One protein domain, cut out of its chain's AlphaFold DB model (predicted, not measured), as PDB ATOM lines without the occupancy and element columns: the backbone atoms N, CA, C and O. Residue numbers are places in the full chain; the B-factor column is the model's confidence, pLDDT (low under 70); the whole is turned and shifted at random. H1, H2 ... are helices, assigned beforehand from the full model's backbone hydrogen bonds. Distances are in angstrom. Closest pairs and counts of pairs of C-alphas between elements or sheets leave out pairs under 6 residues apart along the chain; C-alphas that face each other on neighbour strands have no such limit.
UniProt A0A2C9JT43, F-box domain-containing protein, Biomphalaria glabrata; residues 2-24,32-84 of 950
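AT A GLANCE: This is residues 2 to 24 and 32 to 84 of the 950 residues of the protein "F-box domain-containing protein" of Biomphalaria glabrata (UniProt A0A2C9JT43). One long helix, H1, reaches out as an arm from a small body of four short helices, H2 to H5; its residues 9 to 20, with 21 to 24 after them, stick out free. In the body, H2 and H5 run side by side, and H4 packs on H2 at a steep angle while H3 folds back into H4 through a corner. The printed part has 76 residues with five named helices in the order H1, H2, H3, H4, H5 and no named strand, and its class is all helix. The whole is loose, with a radius of gyration of the C-alphas of 14.7 A, and spans 41 by 31 by 22 A.

IN THESE COORDINATES: H1, the longest helix, holds residues 2 to 20 and measures 25.8 A from C-alpha 2 at (30.581, 21.387, 81.759) to C-alpha 20 at (50.980, 16.014, 96.633). It has a kink of 31 degrees near residue 14. H2 holds residues 40 to 48, 12.3 A long. H3 holds residues 52 to 61, 15.5 A long, and H4 holds residues 63 to 68, 8.8 A long. H5 holds residues 72 to 82, 15.1 A long, and ends at C-alpha 82 at (15.030, 7.051, 90.899).

HOW THE PARTS SIT: H1 touches no helix and is apart from H2, H3, H4 and H5. H2 and H5 touch, with the closest C-alphas, those of Thr 48 and Met 74, 5.4 A apart; they run the same way at a shallow tilt of 18 degrees. H2 and H4 touch, closest at the C-alphas of Leu 44 and Ile 68, 6.5 A apart, at a steep tilt of 67 degrees, only just short of about perpendicular. H3 and H4 touch only at the corner by their link, where the C-alphas of Ser 59 and Asn 66, their closest, are 4.0 A apart. H3 is close to but not clearly touching H2, the closest C-alphas being those of Phe 47 and Ile 55, 7.1 A apart. H4 and H5 are only just apart, at 8.5 A. In H2, H4 and H5 every O i to N i+4 pair is within hydrogen-bond range; in H1 13 of 15 are, and in H3 2 of 6, beside 6 of 7 O i to N i+3 pairs.

THE WHOLE: The two C-alphas farthest apart are those of Asp 23 and Phe 83, 44.3 A. Residues 25 to 31 are not printed, and C-alphas 24 and 32 stand 21.6 A apart across this cut, which lies in the link from H1 to H2. The links H2 to H3, H3 to H4 and H4 to H5 are tight. The mean pLDDT of the printed part is 74.8; residues 2 to 24 and 32 to 33 are under 70, and H1 has a mean of 45.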
ATOM      1  N   GLU A   2      29.246  20.752  81.625       29.91
ATOM      2  CA  GLU A   2      30.581  21.387  81.759       29.91
ATOM      3  C   GLU A   2      30.832  22.022  83.146       29.91
ATOM      4  O   GLU A   2      31.906  21.860  83.719       29.91
ATOM      5  N   THR A   3      29.828  22.682  83.732       39.41
ATOM      6  CA  THR A   3      29.854  23.204  85.113       39.41
ATOM      7  C   THR A   3      30.026  22.108  86.167       39.41
ATOM      8  O   THR A   3      30.832  22.266  87.077       39.41
ATOM      9  N   SER A   4      29.329  20.981  86.017       36.44
ATOM     10  CA  SER A   4      29.429  19.808  86.898       36.44
ATOM     11  C   SER A   4      30.803  19.135  86.790       36.44
ATOM     12  O   SER A   4      31.390  18.738  87.788       36.44
ATOM     13  N   CYS A   5      31.365  19.061  85.578       36.16
ATOM     14  CA  CYS A   5      32.740  18.606  85.378       36.16
ATOM     15  C   CYS A   5      33.742  19.558  86.046       36.16
ATOM     16  O   CYS A   5      34.715  19.092  86.628       36.16
ATOM     17  N   LYS A   6      33.502  20.877  86.009       41.34
ATOM     18  CA  LYS A   6      34.342  21.862  86.708       41.34
ATOM     19  C   LYS A   6      34.270  21.715  88.232       41.34
ATOM     20  O   LYS A   6      35.328  21.761  88.845       41.34
ATOM     21  N   SER A   7      33.101  21.466  88.839       41.91
ATOM     22  CA  SER A   7      33.030  21.216  90.294       41.91
ATOM     23  C   SER A   7      33.693  19.892  90.687       41.91
ATOM     24  O   SER A   7      34.514  19.892  91.593       41.91
ATOM     25  N   LEU A   8      33.473  18.803  89.940       39.84
ATOM     26  CA  LEU A   8      34.170  17.526  90.176       39.84
ATOM     27  C   LEU A   8      35.699  17.646  90.029       39.84
ATOM     28  O   LEU A   8      36.444  16.988  90.753       39.84
ATOM     29  N   ILE A   9      36.189  18.495  89.118       46.88
ATOM     30  CA  ILE A   9      37.622  18.815  88.987       46.88
ATOM     31  C   ILE A   9      38.120  19.669  90.168       46.88
ATOM     32  O   ILE A   9      39.269  19.498  90.574       46.88
ATOM     33  N   GLN A  10      37.277  20.549  90.719       49.59
ATOM     34  CA  GLN A  10      37.564  21.378  91.895       49.59
ATOM     35  C   GLN A  10      37.635  20.531  93.181       49.59
ATOM     36  O   GLN A  10      38.588  20.661  93.938       49.59
ATOM     37  N   GLU A  11      36.694  19.611  93.395       48.22
ATOM     38  CA  GLU A  11      36.684  18.662  94.525       48.22
ATOM     39  C   GLU A  11      37.874  17.689  94.445       48.22
ATOM     40  O   GLU A  11      38.544  17.406  95.436       48.22
ATOM     41  N   ASN A  12      38.238  17.252  93.232       49.06
ATOM     42  CA  ASN A  12      39.476  16.500  93.008       49.06
ATOM     43  C   ASN A  12      40.753  17.340  93.197       49.06
ATOM     44  O   ASN A  12      41.844  16.773  93.152       49.06
ATOM     45  N   GLN A  13      40.667  18.659  93.397       51.66
ATOM     46  CA  GLN A  13      41.845  19.476  93.684       51.66
ATOM     47  C   GLN A  13      42.298  19.308  95.140       51.66
ATOM     48  O   GLN A  13      43.486  19.126  95.371       51.66
ATOM     49  N   GLU A  14      41.370  19.221  96.096       52.78
ATOM     50  CA  GLU A  14      41.691  18.905  97.498       52.78
ATOM     51  C   GLU A  14      42.265  17.481  97.624       52.78
ATOM     52  O   GLU A  14      43.278  17.260  98.289       52.78
ATOM     53  N   ALA A  15      41.701  16.523  96.878       49.31
ATOM     54  CA  ALA A  15      42.253  15.172  96.772       49.31
ATOM     55  C   ALA A  15      43.647  15.139  96.108       49.31
ATOM     56  O   ALA A  15      44.483  14.318  96.481       49.31
ATOM     57  N   ARG A  16      43.932  16.031  95.146       49.44
ATOM     58  CA  ARG A  16      45.281  16.193  94.575       49.44
ATOM     59  C   ARG A  16      46.259  16.784  95.570       49.44
ATOM     60  O   ARG A  16      47.395  16.335  95.596       49.44
ATOM     61  N   ASP A  17      45.839  17.745  96.380       55.12
ATOM     62  CA  ASP A  17      46.723  18.366  97.362       55.12
ATOM     63  C   ASP A  17      47.055  17.386  98.504       55.12
ATOM     64  O   ASP A  17      48.214  17.298  98.899       55.12
ATOM     65  N   MET A  18      46.121  16.503  98.889       48.06
ATOM     66  CA  MET A  18      46.422  15.312  99.706       48.06
ATOM     67  C   MET A  18      47.374  14.308  99.027       48.06
ATOM     68  O   MET A  18      48.147  13.637  99.708       48.06
ATOM     69  N   ILE A  19      47.319  14.164  97.698       48.56
ATOM     70  CA  ILE A  19      48.237  13.294  96.941       48.56
ATOM     71  C   ILE A  19      49.616  13.950  96.772       48.56
ATOM     72  O   ILE A  19      50.605  13.229  96.717       48.56
ATOM     73  N   ASN A  20      49.714  15.282  96.746       47.19
ATOM     74  CA  ASN A  20      50.980  16.014  96.633       47.19
ATOM     75  C   ASN A  20      51.885  15.844  97.874       47.19
ATOM     76  O   ASN A  20      53.103  15.954  97.742       47.19
ATOM     77  N   ASP A  21      51.321  15.514  99.044       50.75
ATOM     78  CA  ASP A  21      52.082  15.100 100.240       50.75
ATOM     79  C   ASP A  21      52.678  13.675 100.123       50.75
ATOM     80  O   ASP A  21      53.559  13.299 100.901       50.75
ATOM     81  N   LEU A  22      52.254  12.873  99.133       48.09
ATOM     82  CA  LEU A  22      52.943  11.645  98.726       48.09
ATOM     83  C   LEU A  22      53.789  11.925  97.477       48.09
ATOM     84  O   LEU A  22      53.264  12.064  96.378       48.09
ATOM     85  N   ASP A  23      55.113  11.953  97.655       41.12
ATOM     86  CA  ASP A  23      56.131  12.415  96.692       41.12
ATOM     87  C   ASP A  23      56.226  11.563  95.392       41.12
ATOM     88  O   ASP A  23      57.178  10.815  95.151       41.12
ATOM     89  N   ILE A  24      55.188  11.641  94.549       43.88
ATOM     90  CA  ILE A  24      54.986  10.872  93.311       43.88
ATOM     91  C   ILE A  24      54.828  11.856  92.143       43.88
ATOM     92  O   ILE A  24      53.733  12.251  91.741       43.88
ATOM     93  N   SER A  32      45.260  20.125  76.948       57.22
ATOM     94  CA  SER A  32      43.848  20.172  77.329       57.22
ATOM     95  C   SER A  32      43.168  18.845  76.993       57.22
ATOM     96  O   SER A  32      42.800  18.639  75.837       57.22
ATOM     97  N   LEU A  33      43.032  17.965  77.992       58.88
ATOM     98  CA  LEU A  33      42.431  16.641  77.837       58.88
ATOM     99  C   LEU A  33      41.028  16.813  77.258       58.88
ATOM    100  O   LEU A  33      40.136  17.362  77.912       58.88
ATOM    101  N   HIS A  34      40.846  16.397  76.011       70.75
ATOM    102  CA  HIS A  34      39.565  16.528  75.347       70.75
ATOM    103  C   HIS A  34      38.582  15.564  76.014       70.75
ATOM    104  O   HIS A  34      38.961  14.458  76.393       70.75
ATOM    105  N   ILE A  35      37.308  15.941  76.166       76.19
ATOM    106  CA  ILE A  35      36.354  15.110  76.925       76.19
ATOM    107  C   ILE A  35      36.292  13.672  76.375       76.19
ATOM    108  O   ILE A  35      36.289  12.712  77.137       76.19
ATOM    109  N   LEU A  36      36.386  13.514  75.049       75.00
ATOM    110  CA  LEU A  36      36.407  12.219  74.357       75.00
ATOM    111  C   LEU A  36      37.663  11.357  74.615       75.00
ATOM    112  O   LEU A  36      37.694  10.216  74.158       75.00
ATOM    113  N   GLU A  37      38.672  11.858  75.331       81.69
ATOM    114  CA  GLU A  37      39.891  11.133  75.732       81.69
ATOM    115  C   GLU A  37      39.785  10.534  77.148       81.69
ATOM    116  O   GLU A  37      40.587   9.676  77.513       81.69
ATOM    117  N   MET A  38      38.776  10.921  77.943       86.19
ATOM    118  CA  MET A  38      38.540  10.342  79.274       86.19
ATOM    119  C   MET A  38      38.217   8.834  79.190       86.19
ATOM    120  O   MET A  38      37.607   8.411  78.204       86.19
ATOM    121  N   PRO A  39      38.575   7.999  80.189       90.62
ATOM    122  CA  PRO A  39      38.240   6.567  80.217       90.62
ATOM    123  C   PRO A  39      36.731   6.269  80.287       90.62
ATOM    124  O   PRO A  39      35.968   7.048  80.856       90.62
ATOM    125  N   ASP A  40      36.306   5.098  79.784       90.62
ATOM    126  CA  ASP A  40      34.900   4.643  79.860       90.62
ATOM    127  C   ASP A  40      34.390   4.592  81.313       90.62
ATOM    128  O   ASP A  40      33.238   4.927  81.559       90.62
ATOM    129  N   SER A  41      35.242   4.255  82.289       90.62
ATOM    130  CA  SER A  41      34.885   4.216  83.717       90.62
ATOM    131  C   SER A  41      34.561   5.589  84.317       90.62
ATOM    132  O   SER A  41      33.708   5.680  85.197       90.62
ATOM    133  N   ILE A  42      35.198   6.661  83.833       90.19
ATOM    134  CA  ILE A  42      34.906   8.034  84.269       90.19
ATOM    135  C   ILE A  42      33.575   8.496  83.673       90.19
ATOM    136  O   ILE A  42      32.748   9.056  84.389       90.19
ATOM    137  N   PHE A  43      33.328   8.193  82.393       89.50
ATOM    138  CA  PHE A  43      32.022   8.421  81.776       89.50
ATOM    139  C   PHE A  43      30.912   7.650  82.484       89.50
ATOM    140  O   PHE A  43      29.900   8.250  82.823       89.50
ATOM    141  N   LEU A  44      31.122   6.365  82.779       89.88
ATOM    142  CA  LEU A  44      30.176   5.535  83.522       89.88
ATOM    143  C   LEU A  44      29.821   6.173  84.871       89.88
ATOM    144  O   LEU A  44      28.646   6.365  85.173       89.88
ATOM    145  N   HIS A  45      30.833   6.573  85.649       89.12
ATOM    146  CA  HIS A  45      30.639   7.226  86.942       89.12
ATOM    147  C   HIS A  45      29.851   8.538  86.807       89.12
ATOM    148  O   HIS A  45      28.833   8.692  87.475       89.12
ATOM    149  N   ILE A  46      30.234   9.433  85.884       90.62
ATOM    150  CA  ILE A  46      29.502  10.683  85.607       90.62
ATOM    151  C   ILE A  46      28.051  10.398  85.190       90.62
ATOM    152  O   ILE A  46      27.131  11.029  85.707       90.62
ATOM    153  N   PHE A  47      27.831   9.439  84.286       90.12
ATOM    154  CA  PHE A  47      26.503   9.113  83.766       90.12
ATOM    155  C   PHE A  47      25.588   8.537  84.847       90.12
ATOM    156  O   PHE A  47      24.387   8.797  84.796       90.12
ATOM    157  N   THR A  48      26.120   7.854  85.875       89.69
ATOM    158  CA  THR A  48      25.271   7.437  87.001       89.69
ATOM    159  C   THR A  48      24.588   8.610  87.688       89.69
ATOM    160  O   THR A  48      23.455   8.424  88.115       89.69
ATOM    161  N   TYR A  49      25.211   9.789  87.802       88.88
ATOM    162  CA  TYR A  49      24.633  10.955  88.493       88.88
ATOM    163  C   TYR A  49      23.633  11.756  87.651       88.88
ATOM    164  O   TYR A  49      22.994  12.665  88.180       88.88
ATOM    165  N   LEU A  50      23.484  11.451  86.361       88.25
ATOM    166  CA  LEU A  50      22.527  12.149  85.505       88.25
ATOM    167  C   LEU A  50      21.080  11.728  85.829       88.25
ATOM    168  O   LEU A  50      20.844  10.571  86.197       88.25
ATOM    169  N   PRO A  51      20.094  12.633  85.679       84.19
ATOM    170  CA  PRO A  51      18.689  12.245  85.670       84.19
ATOM    171  C   PRO A  51      18.391  11.404  84.422       84.19
ATOM    172  O   PRO A  51      19.039  11.562  83.386       84.19
ATOM    173  N   PHE A  52      17.392  10.525  84.518       82.56
ATOM    174  CA  PHE A  52      17.043   9.560  83.471       82.56
ATOM    175  C   PHE A  52      16.832  10.205  82.086       82.56
ATOM    176  O   PHE A  52      17.435   9.747  81.117       82.56
ATOM    177  N   SER A  53      16.085  11.310  82.007       81.88
ATOM    178  CA  SER A  53      15.851  12.075  80.768       81.88
ATOM    179  C   SER A  53      17.153  12.502  80.073       81.88
ATOM    180  O   SER A  53      17.318  12.343  78.864       81.88
ATOM    181  N   SER A  54      18.159  12.941  80.837       86.88
ATOM    182  CA  SER A  54      19.469  13.326  80.289       86.88
ATOM    183  C   SER A  54      20.291  12.149  79.747       86.88
ATOM    184  O   SER A  54      21.166  12.368  78.908       86.88
ATOM    185  N   ILE A  55      20.034  10.907  80.180       87.38
ATOM    186  CA  ILE A  55      20.718   9.715  79.640       87.38
ATOM    187  C   ILE A  55      20.329   9.513  78.170       87.38
ATOM    188  O   ILE A  55      21.185   9.160  77.354       87.38
ATOM    189  N   GLY A  56      19.073   9.812  77.813       82.06
ATOM    190  CA  GLY A  56      18.584   9.746  76.439       82.06
ATOM    191  C   GLY A  56      19.395  10.641  75.499       82.06
ATOM    192  O   GLY A  56      20.010  10.153  74.547       82.06
ATOM    193  N   ALA A  57      19.495  11.932  75.827       86.06
ATOM    194  CA  ALA A  57      20.291  12.902  75.073       86.06
ATOM    195  C   ALA A  57      21.790  12.538  75.021       86.06
ATOM    196  O   ALA A  57      22.406  12.583  73.957       86.06
ATOM    197  N   VAL A  58      22.388  12.114  76.144       89.31
ATOM    198  CA  VAL A  58      23.807  11.701  76.202       89.31
ATOM    199  C   VAL A  58      24.105  10.521  75.277       89.31
ATOM    200  O   VAL A  58      25.147  10.507  74.615       89.31
ATOM    201  N   SER A  59      23.186   9.559  75.174       88.38
ATOM    202  CA  SER A  59      23.353   8.387  74.310       88.38
ATOM    203  C   SER A  59      23.343   8.710  72.807       88.38
ATOM    204  O   SER A  59      23.852   7.913  72.021       88.38
ATOM    205  N   GLN A  60      22.821   9.873  72.399       87.31
ATOM    206  CA  GLN A  60      22.776  10.319  70.998       87.31
ATOM    207  C   GLN A  60      24.054  11.062  70.560       87.31
ATOM    208  O   GLN A  60      24.346  11.135  69.370       87.31
ATOM    209  N   VAL A  61      24.861  11.582  71.497       90.00
ATOM    210  CA  VAL A  61      26.018  12.448  71.178       90.00
ATOM    211  C   VAL A  61      27.097  11.731  70.359       90.00
ATOM    212  O   VAL A  61      27.699  12.328  69.465       90.00
ATOM    213  N   CYS A  62      27.391  10.462  70.666       88.81
ATOM    214  CA  CYS A  62      28.294   9.634  69.864       88.81
ATOM    215  C   CYS A  62      28.143   8.140  70.183       88.81
ATOM    216  O   CYS A  62      27.755   7.765  71.289       88.81
ATOM    217  N   SER A  63      28.567   7.271  69.260       90.00
ATOM    218  CA  SER A  63      28.513   5.807  69.420       90.00
ATOM    219  C   SER A  63      29.276   5.266  70.641       90.00
ATOM    220  O   SER A  63      28.909   4.223  71.182       90.00
ATOM    221  N   ARG A  64      30.311   5.971  71.122       92.12
ATOM    222  CA  ARG A  64      31.017   5.615  72.365       92.12
ATOM    223  C   ARG A  64      30.138   5.849  73.594       92.12
ATOM    224  O   ARG A  64      30.054   4.968  74.441       92.12
ATOM    225  N   TRP A  65      29.493   7.011  73.692       90.50
ATOM    226  CA  TRP A  65      28.596   7.335  74.808       90.50
ATOM    227  C   TRP A  65      27.327   6.493  74.744       90.50
ATOM    228  O   TRP A  65      26.951   5.924  75.762       90.50
ATOM    229  N   ASN A  66      26.773   6.298  73.541       89.69
ATOM    230  CA  ASN A  66      25.692   5.353  73.278       89.69
ATOM    231  C   ASN A  66      25.980   3.993  73.926       89.69
ATOM    232  O   ASN A  66      25.231   3.581  74.801       89.69
ATOM    233  N   ARG A  67      27.120   3.360  73.604       91.44
ATOM    234  CA  ARG A  67      27.532   2.067  74.182       91.44
ATOM    235  C   ARG A  67      27.589   2.072  75.714       91.44
ATOM    236  O   ARG A  67      27.174   1.099  76.333       91.44
ATOM    237  N   ILE A  68      28.110   3.137  76.328       90.56
ATOM    238  CA  ILE A  68      28.222   3.248  77.796       90.56
ATOM    239  C   ILE A  68      26.824   3.360  78.435       90.56
ATOM    240  O   ILE A  68      26.584   2.774  79.486       90.56
ATOM    241  N   CYS A  69      25.859   3.995  77.763       90.69
ATOM    242  CA  CYS A  69      24.459   4.062  78.196       90.69
ATOM    243  C   CYS A  69      23.682   2.722  78.105       90.69
ATOM    244  O   CYS A  69      22.475   2.700  78.348       90.69
ATOM    245  N   TYR A  70      24.335   1.597  77.784       89.19
ATOM    246  CA  TYR A  70      23.773   0.237  77.892       89.19
ATOM    247  C   TYR A  70      24.392  -0.572  79.054       89.19
ATOM    248  O   TYR A  70      24.113  -1.760  79.173       89.19
ATOM    249  N   ASP A  71      25.214   0.033  79.921       92.94
ATOM    250  CA  ASP A  71      25.841  -0.675  81.045       92.94
ATOM    251  C   ASP A  71      24.872  -0.972  82.209       92.94
ATOM    252  O   ASP A  71      24.217  -0.080  82.756       92.94
ATOM    253  N   GLU A  72      24.817  -2.238  82.628       92.31
ATOM    254  CA  GLU A  72      23.907  -2.730  83.673       92.31
ATOM    255  C   GLU A  72      24.191  -2.179  85.077       92.31
ATOM    256  O   GLU A  72      23.264  -2.030  85.876       92.31
ATOM    257  N   LEU A  73      25.448  -1.864  85.409       90.94
ATOM    258  CA  LEU A  73      25.793  -1.294  86.713       90.94
ATOM    259  C   LEU A  73      25.358   0.171  86.781       90.94
ATOM    260  O   LEU A  73      24.817   0.596  87.805       90.94
ATOM    261  N   MET A  74      25.500   0.916  85.678       92.12
ATOM    262  CA  MET A  74      24.927   2.258  85.565       92.12
ATOM    263  C   MET A  74      23.404   2.218  85.704       92.12
ATOM    264  O   MET A  74      22.853   2.958  86.524       92.12
ATOM    265  N   TRP A  75      22.720   1.336  84.966       92.81
ATOM    266  CA  TRP A  75      21.264   1.213  85.056       92.81
ATOM    267  C   TRP A  75      20.788   0.791  86.445       92.81
ATOM    268  O   TRP A  75      19.810   1.361  86.924       92.81
ATOM    269  N   ARG A  76      21.508  -0.090  87.154       94.31
ATOM    270  CA  ARG A  76      21.228  -0.392  88.567       94.31
ATOM    271  C   ARG A  76      21.316   0.859  89.446       94.31
ATOM    272  O   ARG A  76      20.402   1.115  90.226       94.31
ATOM    273  N   SER A  77      22.382   1.654  89.334       92.75
ATOM    274  CA  SER A  77      22.540   2.881  90.131       92.75
ATOM    275  C   SER A  77      21.479   3.943  89.822       92.75
ATOM    276  O   SER A  77      21.012   4.618  90.739       92.75
ATOM    277  N   VAL A  78      21.078   4.082  88.555       92.38
ATOM    278  CA  VAL A  78      20.010   5.002  88.124       92.38
ATOM    279  C   VAL A  78      18.647   4.530  88.640       92.38
ATOM    280  O   VAL A  78      17.927   5.316  89.253       92.38
ATOM    281  N   PHE A  79      18.328   3.244  88.470       94.19
ATOM    282  CA  PHE A  79      17.088   2.619  88.931       94.19
ATOM    283  C   PHE A  79      16.896   2.762  90.443       94.19
ATOM    284  O   PHE A  79      15.884   3.302  90.891       94.19
ATOM    285  N   LEU A  80      17.892   2.342  91.232       94.75
ATOM    286  CA  LEU A  80      17.791   2.371  92.691       94.75
ATOM    287  C   LEU A  80      17.652   3.800  93.228       94.75
ATOM    288  O   LEU A  80      16.893   4.023  94.165       94.75
ATOM    289  N   ARG A  81      18.306   4.791  92.605       92.44
ATOM    290  CA  ARG A  81      18.135   6.198  92.994       92.44
ATOM    291  C   ARG A  81      16.756   6.743  92.629       92.44
ATOM    292  O   ARG A  81      16.136   7.390  93.465       92.44
ATOM    293  N   HIS A  82      16.293   6.502  91.403       92.06
ATOM    294  CA  HIS A  82      15.030   7.051  90.899       92.06
ATOM    295  C   HIS A  82      13.834   6.551  91.721       92.06
ATOM    296  O   HIS A  82      13.042   7.355  92.204       92.06
ATOM    297  N   PHE A  83      13.774   5.244  91.996       93.06
ATOM    298  CA  PHE A  83      12.728   4.638  92.830       93.06
ATOM    299  C   PHE A  83      13.034   4.671  94.342       93.06
ATOM    300  O   PHE A  83      12.302   4.076  95.130       93.06
ATOM    301  N   LYS A  84      14.096   5.381  94.765       93.19
ATOM    302  CA  LYS A  84      14.515   5.573  96.172       93.19
ATOM    303  C   LYS A  84      14.674   4.243  96.948       93.19
ATOM    304  O   LYS A  84      14.343   4.151  98.128       93.19
TER     305      LYS A  84